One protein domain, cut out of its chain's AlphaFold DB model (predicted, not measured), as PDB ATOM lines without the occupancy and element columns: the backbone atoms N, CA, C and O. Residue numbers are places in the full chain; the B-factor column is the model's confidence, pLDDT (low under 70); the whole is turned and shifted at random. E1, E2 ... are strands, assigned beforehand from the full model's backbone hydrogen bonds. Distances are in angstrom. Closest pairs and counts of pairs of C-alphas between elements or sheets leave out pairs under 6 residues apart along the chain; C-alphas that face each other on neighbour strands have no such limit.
ATOM      1  N   THR A 263      18.697   1.887  44.951       87.00
ATOM      2  CA  THR A 263      19.036   0.473  44.822       87.00
ATOM      3  C   THR A 263      19.930   0.071  45.984       87.00
ATOM      4  O   THR A 263      21.007   0.630  46.183       87.00
ATOM      5  N   THR A 264      19.501  -0.936  46.741       84.50
ATOM      6  CA  THR A 264      20.355  -1.562  47.745       84.50
ATOM      7  C   THR A 264      21.452  -2.359  47.052       84.50
ATOM      8  O   THR A 264      21.163  -3.303  46.313       84.50
ATOM      9  N   VAL A 265      22.707  -2.001  47.303       87.94
ATOM     10  CA  VAL A 265      23.865  -2.743  46.798       87.94
ATOM     11  C   VAL A 265      24.687  -3.270  47.963       87.94
ATOM     12  O   VAL A 265      24.835  -2.610  48.991       87.94
ATOM     13  N   ALA A 266      25.220  -4.479  47.804       84.88
ATOM     14  CA  ALA A 266      26.238  -4.978  48.716       84.88
ATOM     15  C   ALA A 266      27.492  -4.112  48.553       84.88
ATOM     16  O   ALA A 266      27.935  -3.867  47.425       84.88
ATOM     17  N   GLY A 267      28.016  -3.626  49.670       83.38
ATOM     18  CA  GLY A 267      29.274  -2.910  49.690       83.38
ATOM     19  C   GLY A 267      30.457  -3.842  49.842       83.38
ATOM     20  O   GLY A 267      30.384  -5.054  49.625       83.38
ATOM     21  N   GLU A 268      31.568  -3.231  50.220       86.88
ATOM     22  CA  GLU A 268      32.773  -3.952  50.560       86.88
ATOM     23  C   GLU A 268      32.583  -4.732  51.865       86.88
ATOM     24  O   GLU A 268      32.169  -4.177  52.880       86.88
ATOM     25  N   THR A 269      32.880  -6.029  51.843       86.38
ATOM     26  CA  THR A 269      32.920  -6.829  53.062       86.38
ATOM     27  C   THR A 269      33.964  -6.265  54.021       86.38
ATOM     28  O   THR A 269      35.156  -6.239  53.706       86.38
ATOM     29  N   GLU A 270      33.525  -5.861  55.206       87.19
ATOM     30  CA  GLU A 270      34.403  -5.394  56.269       87.19
ATOM     31  C   GLU A 270      34.879  -6.575  57.118       87.19
ATOM     32  O   GLU A 270      34.154  -7.546  57.336       87.19
ATOM     33  N   PHE A 271      36.109  -6.490  57.619       89.88
ATOM     34  CA  PHE A 271      36.685  -7.500  58.500       89.88
ATOM     35  C   PHE A 271      37.016  -6.857  59.840       89.88
ATOM     36  O   PHE A 271      37.879  -5.983  59.911       89.88
ATOM     37  N   VAL A 272      36.336  -7.294  60.898       87.81
ATOM     38  CA  VAL A 272      36.549  -6.787  62.264       87.81
ATOM     39  C   VAL A 272      37.239  -7.825  63.125       87.81
ATOM     40  O   VAL A 272      37.004  -9.018  62.952       87.81
ATOM     41  N   ASP A 273      38.076  -7.382  64.056       88.50
ATOM     42  CA  ASP A 273      38.790  -8.287  64.953       88.50
ATOM     43  C   ASP A 273      37.810  -9.065  65.847       88.50
ATOM     44  O   ASP A 273      36.883  -8.508  66.443       88.50
ATOM     45  N   SER A 274      38.032 -10.371  65.949       83.69
ATOM     46  CA  SER A 274      37.282 -11.281  66.813       83.69
ATOM     47  C   SER A 274      37.987 -11.482  68.159       83.69
ATOM     48  O   SER A 274      39.192 -11.256  68.313       83.69
ATOM     49  N   ALA A 275      37.249 -11.970  69.159       80.00
ATOM     50  CA  ALA A 275      37.779 -12.218  70.501       80.00
ATOM     51  C   ALA A 275      38.875 -13.305  70.538       80.00
ATOM     52  O   ALA A 275      39.677 -13.344  71.474       80.00
ATOM     53  N   ASP A 276      38.929 -14.179  69.530       83.06
ATOM     54  CA  ASP A 276      39.934 -15.238  69.384       83.06
ATOM     55  C   ASP A 276      41.143 -14.827  68.517       83.06
ATOM     56  O   ASP A 276      41.916 -15.695  68.094       83.06
ATOM     57  N   GLY A 277      41.316 -13.522  68.261       86.12
ATOM     58  CA  GLY A 277      42.454 -12.960  67.524       86.12
ATOM     59  C   GLY A 277      42.425 -13.226  66.015       86.12
ATOM     60  O   GLY A 277      43.469 -13.175  65.367       86.12
ATOM     61  N   LYS A 278      41.251 -13.558  65.477       91.81
ATOM     62  CA  LYS A 278      40.962 -13.698  64.043       91.81
ATOM     63  C   LYS A 278      40.079 -12.524  63.618       91.81
ATOM     64  O   LYS A 278      40.063 -11.488  64.279       91.81
ATOM     65  N   GLN A 279      39.365 -12.668  62.507       92.69
ATOM     66  CA  GLN A 279      38.450 -11.655  62.007       92.69
ATOM     67  C   GLN A 279      37.058 -12.219  61.738       92.69
ATOM     68  O   GLN A 279      36.871 -13.426  61.572       92.69
ATOM     69  N   CYS A 280      36.087 -11.319  61.674       88.19
ATOM     70  CA  CYS A 280      34.701 -11.597  61.345       88.19
ATOM     71  C   CYS A 280      34.314 -10.850  60.092       88.19
ATOM     72  O   CYS A 280      34.611  -9.666  59.955       88.19
ATOM     73  N   GLU A 281      33.656 -11.570  59.197       89.12
ATOM     74  CA  GLU A 281      33.178 -11.049  57.933       89.12
ATOM     75  C   GLU A 281      31.860 -10.292  58.153       89.12
ATOM     76  O   GLU A 281      30.863 -10.892  58.558       89.12
ATOM     77  N   MET A 282      31.853  -8.982  57.910       79.44
ATOM     78  CA  MET A 282      30.669  -8.135  58.022       79.44
ATOM     79  C   MET A 282      30.255  -7.632  56.637       79.44
ATOM     80  O   MET A 282      30.976  -6.841  56.027       79.44
ATOM     81  N   PRO A 283      29.093  -8.053  56.114       79.44
ATOM     82  CA  PRO A 283      28.588  -7.483  54.879       79.44
ATOM     83  C   PRO A 283      28.180  -6.027  55.129       79.44
ATOM     84  O   PRO A 283      27.354  -5.747  56.000       79.44
ATOM     85  N   SER A 284      28.720  -5.101  54.342       80.00
ATOM     86  CA  SER A 284      28.190  -3.742  54.265       80.00
ATOM     87  C   SER A 284      27.070  -3.685  53.228       80.00
ATOM     88  O   SER A 284      27.027  -4.448  52.255       80.00
ATOM     89  N   THR A 285      26.097  -2.815  53.460       82.06
ATOM     90  CA  THR A 285      24.971  -2.599  52.554       82.06
ATOM     91  C   THR A 285      24.798  -1.105  52.371       82.06
ATOM     92  O   THR A 285      24.732  -0.370  53.351       82.06
ATOM     93  N   HIS A 286      24.712  -0.682  51.116       85.56
ATOM     94  CA  HIS A 286      24.620   0.718  50.723       85.56
ATOM     95  C   HIS A 286      23.297   0.978  50.023       85.56
ATOM     96  O   HIS A 286      22.768   0.109  49.319       85.56
ATOM     97  N   CYS A 287      22.766   2.181  50.208       87.38
ATOM     98  CA  CYS A 287      21.575   2.635  49.507       87.38
ATOM     99  C   CYS A 287      21.999   3.621  48.427       87.38
ATOM    100  O   CYS A 287      22.262   4.784  48.713       87.38
ATOM    101  N   VAL A 288      22.090   3.146  47.186       91.31
ATOM    102  CA  VAL A 288      22.603   3.950  46.076       91.31
ATOM    103  C   VAL A 288      21.460   4.649  45.357       91.31
ATOM    104  O   VAL A 288      20.496   3.995  44.960       91.31
ATOM    105  N   THR A 289      21.568   5.958  45.147       89.69
ATOM    106  CA  THR A 289      20.570   6.717  44.385       89.69
ATOM    107  C   THR A 289      20.464   6.210  42.946       89.69
ATOM    108  O   THR A 289      21.462   5.917  42.281       89.69
ATOM    109  N   ASN A 290      19.234   6.121  42.437       90.25
ATOM    110  CA  ASN A 290      18.988   5.881  41.015       90.25
ATOM    111  C   ASN A 290      19.082   7.180  40.188       90.25
ATOM    112  O   ASN A 290      19.105   7.129  38.955       90.25
ATOM    113  N   ASP A 291      19.139   8.342  40.847       90.44
ATOM    114  CA  ASP A 291      19.280   9.640  40.201       90.44
ATOM    115  C   ASP A 291      20.761  10.014  40.049       90.44
ATOM    116  O   ASP A 291      21.394  10.601  40.924       90.44
ATOM    117  N   SER A 292      21.322   9.727  38.872       88.19
ATOM    118  CA  SER A 292      22.707  10.100  38.549       88.19
ATOM    119  C   SER A 292      22.993  11.611  38.616       88.19
ATOM    120  O   SER A 292      24.161  12.000  38.642       88.19
ATOM    121  N   SER A 293      21.960  12.465  38.626       90.81
ATOM    122  CA  SER A 293      22.121  13.916  38.767       90.81
ATOM    123  C   SER A 293      22.322  14.360  40.220       90.81
ATOM    124  O   SER A 293      22.930  15.408  40.441       90.81
ATOM    125  N   SER A 294      21.922  13.532  41.192       90.94
ATOM    126  CA  SER A 294      22.237  13.704  42.618       90.94
ATOM    127  C   SER A 294      23.706  13.415  42.939       90.94
ATOM    128  O   SER A 294      24.179  13.762  44.023       90.94
ATOM    129  N   CYS A 295      24.431  12.792  42.002       91.50
ATOM    130  CA  CYS A 295      25.825  12.410  42.161       91.50
ATOM    131  C   CYS A 295      26.801  13.414  41.544       91.50
ATOM    132  O   CYS A 295      26.556  13.937  40.449       91.50
ATOM    133  N   PRO A 296      27.970  13.633  42.178       89.38
ATOM    134  CA  PRO A 296      29.061  14.363  41.553       89.38
ATOM    135  C   PRO A 296      29.410  13.761  40.190       89.38
ATOM    136  O   PRO A 296      29.658  12.561  40.058       89.38
ATOM    137  N   GLN A 297      29.440  14.607  39.162       84.00
ATOM    138  CA  GLN A 297      29.822  14.181  37.821       84.00
ATOM    139  C   GLN A 297      31.301  13.796  37.818       84.00
ATOM    140  O   GLN A 297      32.183  14.636  38.006       84.00
ATOM    141  N   LEU A 298      31.575  12.517  37.579       79.75
ATOM    142  CA  LEU A 298      32.938  12.045  37.399       79.75
ATOM    143  C   LEU A 298      33.437  12.493  36.033       79.75
ATOM    144  O   LEU A 298      32.817  12.228  35.001       79.75
ATOM    145  N   SER A 299      34.576  13.183  36.023       83.06
ATOM    146  CA  SER A 299      35.257  13.472  34.765       83.06
ATOM    147  C   SER A 299      35.646  12.146  34.106       83.06
ATOM    148  O   SER A 299      36.168  11.266  34.795       83.06
ATOM    149  N   PRO A 300      35.408  11.973  32.793       85.00
ATOM    150  CA  PRO A 300      35.846  10.772  32.103       85.00
ATOM    151  C   PRO A 300      37.358  10.615  32.270       85.00
ATOM    152  O   PRO A 300      38.107  11.593  32.179       85.00
ATOM    153  N   LEU A 301      37.800   9.380  32.512       87.25
ATOM    154  CA  LEU A 301      39.224   9.081  32.599       87.25
ATOM    155  C   LEU A 301      39.917   9.531  31.302       87.25
ATOM    156  O   LEU A 301      39.383   9.291  30.211       87.25
ATOM    157  N   PRO A 302      41.099  10.171  31.381       89.25
ATOM    158  CA  PRO A 302      41.858  10.535  30.194       89.25
ATOM    159  C   PRO A 302      42.073   9.316  29.278       89.25
ATOM    160  O   PRO A 302      42.342   8.228  29.792       89.25
ATOM    161  N   PRO A 303      42.047   9.465  27.937       87.19
ATOM    162  CA  PRO A 303      42.214   8.341  27.003       87.19
ATOM    163  C   PRO A 303      43.495   7.524  27.227       87.19
ATOM    164  O   PRO A 303      43.542   6.341  26.912       87.19
ATOM    165  N   ASN A 304      44.520   8.159  27.803       91.75
ATOM    166  CA  ASN A 304      45.823   7.569  28.098       91.75
ATOM    167  C   ASN A 304      46.047   7.327  29.601       91.75
ATOM    168  O   ASN A 304      47.196   7.223  30.020       91.75
ATOM    169  N   PHE A 305      44.987   7.251  30.418       92.00
ATOM    170  CA  PHE A 305      45.096   7.034  31.870       92.00
ATOM    171  C   PHE A 305      45.973   5.821  32.223       92.00
ATOM    172  O   PHE A 305      46.688   5.851  33.218       92.00
ATOM    173  N   CYS A 306      45.962   4.780  31.384       95.12
ATOM    174  CA  CYS A 306      46.741   3.565  31.601       95.12
ATOM    175  C   CYS A 306      47.384   3.028  30.309       95.12
ATOM    176  O   CYS A 306      47.186   1.870  29.947       95.12
ATOM    177  N   SER A 307      48.134   3.872  29.583       93.31
ATOM    178  CA  SER A 307      48.737   3.524  28.278       93.31
ATOM    179  C   SER A 307      49.636   2.282  28.313       93.31
ATOM    180  O   SER A 307      49.603   1.474  27.388       93.31
ATOM    181  N   ASP A 308      50.396   2.108  29.398       93.50
ATOM    182  CA  ASP A 308      51.404   1.045  29.536       93.50
ATOM    183  C   ASP A 308      51.087   0.049  30.662       93.50
ATOM    184  O   ASP A 308      51.904  -0.810  30.995       93.50
ATOM    185  N   GLY A 309      49.898   0.149  31.255       93.44
ATOM    186  CA  GLY A 309      49.448  -0.721  32.339       93.44
ATOM    187  C   GLY A 309      48.291  -1.634  31.941       93.44
ATOM    188  O   GLY A 309      48.023  -1.867  30.755       93.44
ATOM    189  N   THR A 310      47.627  -2.174  32.955       95.88
ATOM    190  CA  THR A 310      46.369  -2.914  32.836       95.88
ATOM    191  C   THR A 310      45.328  -2.224  33.705       95.88
ATOM    192  O   THR A 310      45.581  -1.964  34.876       95.88
ATOM    193  N   ILE A 311      44.157  -1.926  33.148       94.38
ATOM    194  CA  ILE A 311      43.066  -1.337  33.927       94.38
ATOM    195  C   ILE A 311      42.437  -2.430  34.792       94.38
ATOM    196  O   ILE A 311      41.956  -3.433  34.260       94.38
ATOM    197  N   ALA A 312      42.406  -2.212  36.102       94.81
ATOM    198  CA  ALA A 312      41.673  -3.036  37.053       94.81
ATOM    199  C   ALA A 312      40.527  -2.233  37.671       94.81
ATOM    200  O   ALA A 312      40.597  -1.010  37.792       94.81
ATOM    201  N   LYS A 313      39.454  -2.929  38.047       93.00
ATOM    202  CA  LYS A 313      38.368  -2.345  38.834       93.00
ATOM    203  C   LYS A 313      38.596  -2.711  40.293       93.00
ATOM    204  O   LYS A 313      38.751  -3.893  40.589       93.00
ATOM    205  N   GLY A 314      38.632  -1.708  41.159       89.44
ATOM    206  CA  GLY A 314      38.617  -1.911  42.603       89.44
ATOM    207  C   GLY A 314      37.188  -2.065  43.117       89.44
ATOM    208  O   GLY A 314      36.224  -2.001  42.344       89.44
ATOM    209  N   SER A 315      37.056  -2.230  44.431       89.88
ATOM    210  CA  SER A 315      35.763  -2.080  45.095       89.88
ATOM    211  C   SER A 315      35.177  -0.696  44.819       89.88
ATOM    212  O   SER A 315      35.928   0.280  44.724       89.88
ATOM    213  N   PRO A 316      33.852  -0.581  44.665       90.81
ATOM    214  CA  PRO A 316      33.222   0.723  44.601       90.81
ATOM    215  C   PRO A 316      33.428   1.472  45.919       90.81
ATOM    216  O   PRO A 316      33.410   0.872  46.990       90.81
ATOM    217  N   THR A 317      33.567   2.789  45.832       90.31
ATOM    218  CA  THR A 317      33.444   3.664  46.998       90.31
ATOM    219  C   THR A 317      32.062   4.299  47.008       90.31
ATOM    220  O   THR A 317      31.420   4.437  45.966       90.31
ATOM    221  N   PHE A 318      31.590   4.665  48.193       91.31
ATOM    222  CA  PHE A 318      30.281   5.275  48.388       91.31
ATOM    223  C   PHE A 318      30.481   6.663  48.983       91.31
ATOM    224  O   PHE A 318      31.319   6.847  49.868       91.31
ATOM    225  N   ILE A 319      29.772   7.645  48.441       91.06
ATOM    226  CA  ILE A 319      29.788   9.027  48.928       91.06
ATOM    227  C   ILE A 319      28.360   9.537  49.055       91.06
ATOM    228  O   ILE A 319      27.495   9.100  48.300       91.06
ATOM    229  N   ASP A 320      28.125  10.488  49.949       86.31
ATOM    230  CA  ASP A 320      26.800  11.083  50.112       86.31
ATOM    231  C   ASP A 320      26.350  11.792  48.825       86.31
ATOM    232  O   ASP A 320      27.120  12.489  48.153       86.31
ATOM    233  N   SER A 321      25.080  11.609  48.484       86.81
ATOM    234  CA  SER A 321      24.414  12.273  47.366       86.81
ATOM    235  C   SER A 321      23.533  13.428  47.855       86.81
ATOM    236  O   SER A 321      23.228  13.554  49.043       86.81
ATOM    237  N   ALA A 322      23.088  14.285  46.931       86.81
ATOM    238  CA  ALA A 322      22.252  15.438  47.273       86.81
ATOM    239  C   ALA A 322      20.841  15.077  47.786       86.81
ATOM    240  O   ALA A 322      20.187  15.925  48.393       86.81
ATOM    241  N   ASP A 323      20.364  13.855  47.535       81.56
ATOM    242  CA  ASP A 323      19.025  13.390  47.923       81.56
ATOM    243  C   ASP A 323      19.009  12.595  49.245       81.56
ATOM    244  O   ASP A 323      17.954  12.122  49.668       81.56
ATOM    245  N   GLY A 324      20.155  12.495  49.930       76.50
ATOM    246  CA  GLY A 324      20.287  11.776  51.200       76.50
ATOM    247  C   GLY A 324      20.542  10.270  51.058       76.50
ATOM    248  O   GLY A 324      20.583   9.577  52.074       76.50
ATOM    249  N   MET A 325      20.722   9.762  49.835       86.69
ATOM    250  CA  MET A 325      21.259   8.420  49.560       86.69
ATOM    251  C   MET A 325      22.768   8.484  49.260       86.69
ATOM    252  O   MET A 325      23.392   9.540  49.382       86.69
ATOM    253  N   GLU A 326      23.363   7.380  48.814       90.75
ATOM    254  CA  GLU A 326      24.771   7.299  48.417       90.75
ATOM    255  C   GLU A 326      24.942   7.254  46.891       90.75
ATOM    256  O   GLU A 326      24.088   6.785  46.140       90.75
ATOM    257  N   CYS A 327      26.096   7.694  46.409       92.25
ATOM    258  CA  CYS A 327      26.547   7.523  45.038       92.25
ATOM    259  C   CYS A 327      27.622   6.449  44.983       92.25
ATOM    260  O   CYS A 327      28.671   6.577  45.614       92.25
ATOM    261  N   GLN A 328      27.387   5.417  44.175       93.88
ATOM    262  CA  GLN A 328      28.385   4.390  43.914       93.88
ATOM    263  C   GLN A 328      29.417   4.908  42.911       93.88
ATOM    264  O   GLN A 328      29.134   5.081  41.723       93.88
ATOM    265  N   MET A 329      30.637   5.123  43.383       90.88
ATOM    266  CA  MET A 329      31.757   5.522  42.551       90.88
ATOM    267  C   MET A 329      32.565   4.295  42.122       90.88
ATOM    268  O   MET A 329      33.046   3.544  42.972       90.88
ATOM    269  N   PRO A 330      32.752   4.064  40.810       90.31
ATOM    270  CA  PRO A 330      33.630   3.000  40.356       90.31
ATOM    271  C   PRO A 330      35.077   3.348  40.717       90.31
ATOM    272  O   PRO A 330      35.582   4.391  40.301       90.31
ATOM    273  N   SER A 331      35.766   2.452  41.422       91.56
ATOM    274  CA  SER A 331      37.213   2.565  41.582       91.56
ATOM    275  C   SER A 331      37.918   1.933  40.386       91.56
ATOM    276  O   SER A 331      37.660   0.777  40.030       91.56
ATOM    277  N   VAL A 332      38.788   2.697  39.730       93.44
ATOM    278  CA  VAL A 332      39.540   2.254  38.553       93.44
ATOM    279  C   VAL A 332      41.018   2.498  38.796       93.44
ATOM    280  O   VAL A 332      41.433   3.625  39.053       93.44
ATOM    281  N   HIS A 333      41.798   1.436  38.657       94.56
ATOM    282  CA  HIS A 333      43.220   1.404  38.962       94.56
ATOM    283  C   HIS A 333      44.026   1.118  37.700       94.56
ATOM    284  O   HIS A 333      43.586   0.360  36.826       94.56
ATOM    285  N   CYS A 334      45.211   1.715  37.597       96.50
ATOM    286  CA  CYS A 334      46.154   1.394  36.528       96.50
ATOM    287  C   CYS A 334      47.263   0.517  37.092       96.50
ATOM    288  O   CYS A 334      48.163   1.014  37.762       96.50
ATOM    289  N   LEU A 335      47.215  -0.782  36.809       96.25
ATOM    290  CA  LEU A 335      48.193  -1.736  37.312       96.25
ATOM    291  C   LEU A 335      49.460  -1.743  36.463       96.25
ATOM    292  O   LEU A 335      49.394  -1.743  35.228       96.25
ATOM    293  N   THR A 336      50.618  -1.802  37.118       95.00
ATOM    294  CA  THR A 336      51.881  -2.047  36.417       95.00
ATOM    295  C   THR A 336      51.949  -3.468  35.861       95.00
ATOM    296  O   THR A 336      51.430  -4.422  36.438       95.00
ATOM    297  N   LYS A 337      52.601  -3.615  34.704       94.25
ATOM    298  CA  LYS A 337      52.968  -4.922  34.135       94.25
ATOM    299  C   LYS A 337      54.334  -5.397  34.638       94.25
ATOM    300  O   LYS A 337      54.672  -6.572  34.475       94.25
ATOM    301  N   ASP A 338      55.123  -4.498  35.229       92.62
ATOM    302  CA  ASP A 338      56.426  -4.827  35.796       92.62
ATOM    303  C   ASP A 338      56.262  -5.359  37.221       92.62
ATOM    304  O   ASP A 338      56.052  -4.618  38.177       92.62
ATOM    305  N   HIS A 339      56.409  -6.671  37.371       87.56
ATOM    306  CA  HIS A 339      56.276  -7.342  38.663       87.56
ATOM    307  C   HIS A 339      57.387  -6.938  39.648       87.56
ATOM    308  O   HIS A 339      57.225  -7.111  40.854       87.56
ATOM    309  N   ASN A 340      58.503  -6.388  39.153       92.06
ATOM    310  CA  ASN A 340      59.593  -5.897  39.996       92.06
ATOM    311  C   ASN A 340      59.333  -4.480  40.521       92.06
ATOM    312  O   ASN A 340      59.998  -4.056  41.464       92.06
ATOM    313  N   ALA A 341      58.377  -3.753  39.932       91.56
ATOM    314  CA  ALA A 341      57.954  -2.446  40.426       91.56
ATOM    315  C   ALA A 341      57.028  -2.558  41.651       91.56
ATOM    316  O   ALA A 341      56.810  -1.558  42.339       91.56
ATOM    317  N   CYS A 342      56.515  -3.764  41.929       91.00
ATOM    318  CA  CYS A 342      55.692  -4.065  43.089       91.00
ATOM    319  C   CYS A 342      56.516  -4.616  44.254       91.00
ATOM    320  O   CYS A 342      57.419  -5.435  44.043       91.00
ATOM    321  N   PRO A 343      56.195  -4.226  45.501       88.25
ATOM    322  CA  PRO A 343      56.797  -4.858  46.659       88.25
ATOM    323  C   PRO A 343      56.437  -6.345  46.666       88.25
ATOM    324  O   PRO A 343      55.282  -6.732  46.498       88.25
ATOM    325  N   GLN A 344      57.451  -7.185  46.849       82.19
ATOM    326  CA  GLN A 344      57.253  -8.624  46.958       82.19
ATOM    327  C   GLN A 344      56.516  -8.919  48.263       82.19
ATOM    328  O   GLN A 344      57.014  -8.622  49.351       82.19
ATOM    329  N   LEU A 345      55.334  -9.517  48.149       76.56
ATOM    330  CA  LEU A 345      54.628 -10.056  49.298       76.56
ATOM    331  C   LEU A 345      55.412 -11.248  49.840       76.56
ATOM    332  O   LEU A 345      55.648 -12.228  49.129       76.56
ATOM    333  N   ALA A 346      55.816 -11.168  51.107       82.31
ATOM    334  CA  ALA A 346      56.321 -12.342  51.796       82.31
ATOM    335  C   ALA A 346      55.220 -13.420  51.796       82.31
ATOM    336  O   ALA A 346      54.048 -13.086  51.999       82.31
ATOM    337  N   PRO A 347      55.559 -14.699  51.558       85.75
ATOM    338  CA  PRO A 347      54.584 -15.769  51.692       85.75
ATOM    339  C   PRO A 347      54.001 -15.747  53.106       85.75
ATOM    340  O   PRO A 347      54.726 -15.532  54.080       85.75
ATOM    341  N   LEU A 348      52.689 -15.969  53.207       87.25
ATOM    342  CA  LEU A 348      52.021 -16.051  54.501       87.25
ATOM    343  C   LEU A 348      52.660 -17.171  55.339       87.25
ATOM    344  O   LEU A 348      52.957 -18.240  54.790       87.25
ATOM    345  N   PRO A 349      52.865 -16.957  56.650       89.62
ATOM    346  CA  PRO A 349      53.298 -18.016  57.548       89.62
ATOM    347  C   PRO A 349      52.391 -19.256  57.424       89.62
ATOM    348  O   PRO A 349      51.175 -19.097  57.277       89.62
ATOM    349  N   PRO A 350      52.931 -20.490  57.493       87.81
ATOM    350  CA  PRO A 350      52.135 -21.719  57.370       87.81
ATOM    351  C   PRO A 350      50.986 -21.830  58.385       87.81
ATOM    352  O   PRO A 350      50.020 -22.551  58.155       87.81
ATOM    353  N   ASP A 351      51.102 -21.125  59.507       91.00
ATOM    354  CA  ASP A 351      50.178 -21.080  60.636       91.00
ATOM    355  C   ASP A 351      49.354 -19.783  60.714       91.00
ATOM    356  O   ASP A 351      48.606 -19.609  61.677       91.00
ATOM    357  N   PHE A 352      49.431 -18.915  59.691       91.12
ATOM    358  CA  PHE A 352      48.747 -17.613  59.636       91.12
ATOM    359  C   PHE A 352      47.268 -17.685  60.037       91.12
ATOM    360  O   PHE A 352      46.764 -16.778  60.690       91.12
ATOM    361  N   CYS A 353      46.579 -18.771  59.672       92.19
ATOM    362  CA  CYS A 353      45.178 -18.973  60.015       92.19
ATOM    363  C   CYS A 353      44.902 -20.352  60.623       92.19
ATOM    364  O   CYS A 353      44.078 -21.128  60.136       92.19
ATOM    365  N   SER A 354      45.618 -20.687  61.698       91.12
ATOM    366  CA  SER A 354      45.326 -21.905  62.458       91.12
ATOM    367  C   SER A 354      43.907 -21.864  63.053       91.12
ATOM    368  O   SER A 354      43.524 -20.927  63.752       91.12
ATOM    369  N   ASN A 355      43.106 -22.897  62.762       88.88
ATOM    370  CA  ASN A 355      41.705 -23.030  63.193       88.88
ATOM    371  C   ASN A 355      40.755 -21.915  62.702       88.88
ATOM    372  O   ASN A 355      39.727 -21.665  63.329       88.88
ATOM    373  N   GLY A 356      41.092 -21.242  61.603       89.31
ATOM    374  CA  GLY A 356      40.196 -20.329  60.894       89.31
ATOM    375  C   GLY A 356      40.079 -20.696  59.415       89.31
ATOM    376  O   GLY A 356      40.603 -21.718  58.968       89.31
ATOM    377  N   THR A 357      39.401 -19.844  58.653       93.62
ATOM    378  CA  THR A 357      39.327 -19.936  57.193       93.62
ATOM    379  C   THR A 357      40.036 -18.746  56.572       93.62
ATOM    380  O   THR A 357      39.776 -17.602  56.930       93.62
ATOM    381  N   ILE A 358      40.929 -19.013  55.621       93.25
ATOM    382  CA  ILE A 358      41.555 -17.953  54.835       93.25
ATOM    383  C   ILE A 358      40.531 -17.453  53.819       93.25
ATOM    384  O   ILE A 358      40.167 -18.182  52.894       93.25
ATOM    385  N   VAL A 359      40.100 -16.208  53.978       94.00
ATOM    386  CA  VAL A 359      39.202 -15.523  53.048       94.00
ATOM    387  C   VAL A 359      39.996 -14.451  52.315       94.00
ATOM    388  O   VAL A 359      40.828 -13.755  52.902       94.00
ATOM    389  N   ARG A 360      39.773 -14.341  51.003       92.06
ATOM    390  CA  ARG A 360      40.279 -13.203  50.240       92.06
ATOM    391  C   ARG A 360      39.298 -12.065  50.396       92.06
ATOM    392  O   ARG A 360      38.155 -12.180  49.963       92.06
ATOM    393  N   GLY A 361      39.776 -11.006  51.018       88.25
ATOM    394  CA  GLY A 361      39.077  -9.750  51.038       88.25
ATOM    395  C   GLY A 361      39.225  -9.002  49.711       88.25
ATOM    396  O   GLY A 361      39.853  -9.483  48.759       88.25
ATOM    397  N   PRO A 362      38.651  -7.804  49.674       88.75
ATOM    398  CA  PRO A 362      38.831  -6.813  48.625       88.75
ATOM    399  C   PRO A 362      40.308  -6.549  48.327       88.75
ATOM    400  O   PRO A 362      41.155  -6.543  49.223       88.75
ATOM    401  N   SER A 363      40.641  -6.338  47.055       91.50
ATOM    402  CA  SER A 363      42.003  -5.968  46.680       91.50
ATOM    403  C   SER A 363      42.311  -4.549  47.148       91.50
ATOM    404  O   SER A 363      41.538  -3.624  46.910       91.50
ATOM    405  N   SER A 364      43.480  -4.372  47.758       90.75
ATOM    406  CA  SER A 364      44.041  -3.051  48.036       90.75
ATOM    407  C   SER A 364      45.017  -2.660  46.929       90.75
ATOM    408  O   SER A 364      45.618  -3.517  46.280       90.75
ATOM    409  N   PHE A 365      45.173  -1.361  46.696       93.69
ATOM    410  CA  PHE A 365      46.039  -0.839  45.645       93.69
ATOM    411  C   PHE A 365      47.071   0.092  46.268       93.69
ATOM    412  O   PHE A 365      46.737   0.964  47.069       93.69
ATOM    413  N   ILE A 366      48.340  -0.117  45.927       94.06
ATOM    414  CA  ILE A 366      49.456   0.694  46.424       94.06
ATOM    415  C   ILE A 366      50.278   1.228  45.262       94.06
ATOM    416  O   ILE A 366      50.360   0.596  44.210       94.06
ATOM    417  N   SER A 367      50.925   2.376  45.452       94.38
ATOM    418  CA  SER A 367      51.805   2.943  44.433       94.38
ATOM    419  C   SER A 367      53.004   2.030  44.161       94.38
ATOM    420  O   SER A 367      53.679   1.562  45.078       94.38
ATOM    421  N   SER A 368      53.281   1.815  42.883       92.69
ATOM    422  CA  SER A 368      54.460   1.113  42.380       92.69
ATOM    423  C   SER A 368      55.595   2.096  42.067       92.69
ATOM    424  O   SER A 368      55.386   3.310  41.964       92.69
ATOM    425  N   ALA A 369      56.808   1.577  41.869       93.12
ATOM    426  CA  ALA A 369      57.979   2.403  41.564       93.12
ATOM    427  C   ALA A 369      57.909   3.127  40.200       93.12
ATOM    428  O   ALA A 369      58.631   4.102  39.995       93.12
ATOM    429  N   ASP A 370      57.058   2.674  39.273       90.25
ATOM    430  CA  ASP A 370      56.928   3.240  37.922       90.25
ATOM    431  C   ASP A 370      55.767   4.251  37.784       90.25
ATOM    432  O   ASP A 370      55.426   4.660  36.669       90.25
ATOM    433  N   GLY A 371      55.157   4.646  38.909       90.50
ATOM    434  CA  GLY A 371      54.046   5.601  38.963       90.50
ATOM    435  C   GLY A 371      52.661   5.009  38.677       90.50
ATOM    436  O   GLY A 371      51.696   5.768  38.618       90.50
ATOM    437  N   LYS A 372      52.546   3.686  38.502       94.94
ATOM    438  CA  LYS A 372      51.269   2.946  38.447       94.94
ATOM    439  C   LYS A 372      50.956   2.320  39.808       94.94
ATOM    440  O   LYS A 372      51.622   2.630  40.796       94.94
ATOM    441  N   GLU A 373      50.005   1.400  39.869       96.00
ATOM    442  CA  GLU A 373      49.617   0.697  41.090       96.00
ATOM    443  C   GLU A 373      49.953  -0.798  41.047       96.00
ATOM    444  O   GLU A 373      50.108  -1.409  39.986       96.00
ATOM    445  N   CYS A 374      50.049  -1.385  42.232       95.00
ATOM    446  CA  CYS A 374      50.139  -2.818  42.460       95.00
ATOM    447  C   CYS A 374      48.880  -3.280  43.177       95.00
ATOM    448  O   CYS A 374      48.511  -2.705  44.202       95.00
ATOM    449  N   GLU A 375      48.247  -4.319  42.644       95.00
ATOM    450  CA  GLU A 375      47.120  -4.976  43.292       95.00
ATOM    451  C   GLU A 375      47.637  -5.927  44.373       95.00
ATOM    452  O   GLU A 375      48.450  -6.819  44.113       95.00
ATOM    453  N   MET A 376      47.160  -5.725  45.591       91.62
ATOM    454  CA  MET A 376      47.563  -6.459  46.776       91.62
ATOM    455  C   MET A 376      46.335  -7.197  47.308       91.62
ATOM    456  O   MET A 376      45.394  -6.545  47.772       91.62
ATOM    457  N   PRO A 377      46.304  -8.542  47.245       89.88
ATOM    458  CA  PRO A 377      45.178  -9.288  47.779       89.88
ATOM    459  C   PRO A 377      45.113  -9.060  49.287       89.88
ATOM    460  O   PRO A 377      46.085  -9.334  49.995       89.88
ATOM    461  N   SER A 378      43.971  -8.589  49.785       91.06
ATOM    462  CA  SER A 378      43.738  -8.607  51.221       91.06
ATOM    463  C   SER A 378      43.436 -10.042  51.636       91.06
ATOM    464  O   SER A 378      42.550 -10.692  51.077       91.06
ATOM    465  N   ILE A 379      44.220 -10.581  52.565       93.12
ATOM    466  CA  ILE A 379      44.044 -11.944  53.060       93.12
ATOM    467  C   ILE A 379      43.664 -11.872  54.530       93.12
ATOM    468  O   ILE A 379      44.430 -11.369  55.350       93.12
ATOM    469  N   HIS A 380      42.499 -12.421  54.850       93.44
ATOM    470  CA  HIS A 380      41.930 -12.404  56.188       93.44
ATOM    471  C   HIS A 380      41.897 -13.817  56.756       93.44
ATOM    472  O   HIS A 380      41.613 -14.783  56.040       93.44
ATOM    473  N   CYS A 381      42.186 -13.941  58.049       94.69
ATOM    474  CA  CYS A 381      41.897 -15.161  58.785       94.69
ATOM    475  C   CYS A 381      40.547 -15.000  59.471       94.69
ATOM    476  O   CYS A 381      40.455 -14.331  60.497       94.69
ATOM    477  N   VAL A 382      39.505 -15.596  58.901       93.38
ATOM    478  CA  VAL A 382      38.147 -15.506  59.437       93.38
ATOM    479  C   VAL A 382      37.922 -16.622  60.448       93.38
ATOM    480  O   VAL A 382      38.302 -17.774  60.209       93.38
ATOM    481  N   THR A 383      37.339 -16.297  61.599       89.75
ATOM    482  CA  THR A 383      37.033 -17.308  62.611       89.75
ATOM    483  C   THR A 383      35.939 -18.265  62.133       89.75
ATOM    484  O   THR A 383      34.992 -17.877  61.455       89.75
ATOM    485  N   LEU A 384      36.085 -19.547  62.472       86.62
ATOM    486  CA  LEU A 384      35.019 -20.543  62.313       86.62
ATOM    487  C   LEU A 384      34.038 -20.517  63.490       86.62
ATOM    488  O   LEU A 384      32.971 -21.128  63.424       86.62
TER     489      LEU A 384
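AT A GLANCE: This is residues 263 to 384 of the 392 residues of an uncharacterized protein of Deltaproteobacteria bacterium (UniProt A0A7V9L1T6). Three two-stranded ribbons meet near their ends to make a loose, flat triangle: one side is E1 with E4 continued by the hairpin E2 and E3, the second is E5 with E8 continued by the hairpin E6 and E7, and the third is the long hairpin E9 and E10. Two long links, residues 290 to 309 and 336 to 355, run along the outside of the second and third sides. The printed part has 122 residues with no named helix and ten strands, E1 to E10 in order along the chain, in five antiparallel two-stranded sheets. The class is all strand, though only 56 of the 122 residues are in named strands. The whole is loose, with a radius of gyration of the C-alphas of 17.7 A, and spans 49 by 37 by 14 A.

HOW THE PARTS SIT: Look first at the hairpin of E9, residues 356 to 367, and E10, residues 373 to 383, antiparallel at 159 degrees, where N 357 and O 382 are 2.8 A apart, within hydrogen-bond range. E9 bends by 57 degrees at residue 362. At one end of E10, the closest C-alphas to E3, residues 279 to 282, are those of Val 382 and Gln 279, 4.6 A apart. E3 forms a hairpin with E2, residues 270 to 273, with N 280 and O 272 at 2.8 A. E3 runs on into E4, residues 285 to 289, at 34 degrees; E4 is the antiparallel neighbour of E1, residues 263 to 266, with N 265 and O 286 at 2.9 A. The closest C-alphas of E4 and E7, residues 326 to 329, are those of Val 288 and Glu 326, 4.6 A apart. E7 forms a hairpin with E6, residues 317 to 320, with N 327 and O 319 at 2.7 A. E7 runs on into E8, residues 332 to 335, at 27 degrees; E8 is antiparallel to E5, residues 310 to 313, with N 312 and O 333 at 2.9 A. The closest C-alphas of E8 and E10 are those of Leu 335 and Glu 373, 4.7 A apart.

IN THESE COORDINATES: Find C-alpha 356 at (40.196, -20.329, 60.894); from there E9 runs 30.8 A to C-alpha 367, and E10 also measures 30.8 A. E1 begins at C-alpha 263, (19.036, 0.473, 44.822), and E4 measures 13.1 A. E10 ends at C-alpha 383, (37.033, -17.308, 62.611).

THE WHOLE: The C-alphas of Ser 293 and Pro 350 are the two farthest apart, at 50.2 A. The printed part has no cut; the links E4 to E5 and E8 to E9 are long, with 20 residues each. The mean pLDDT of the printed part is 89.5, and no printed residue is under 70.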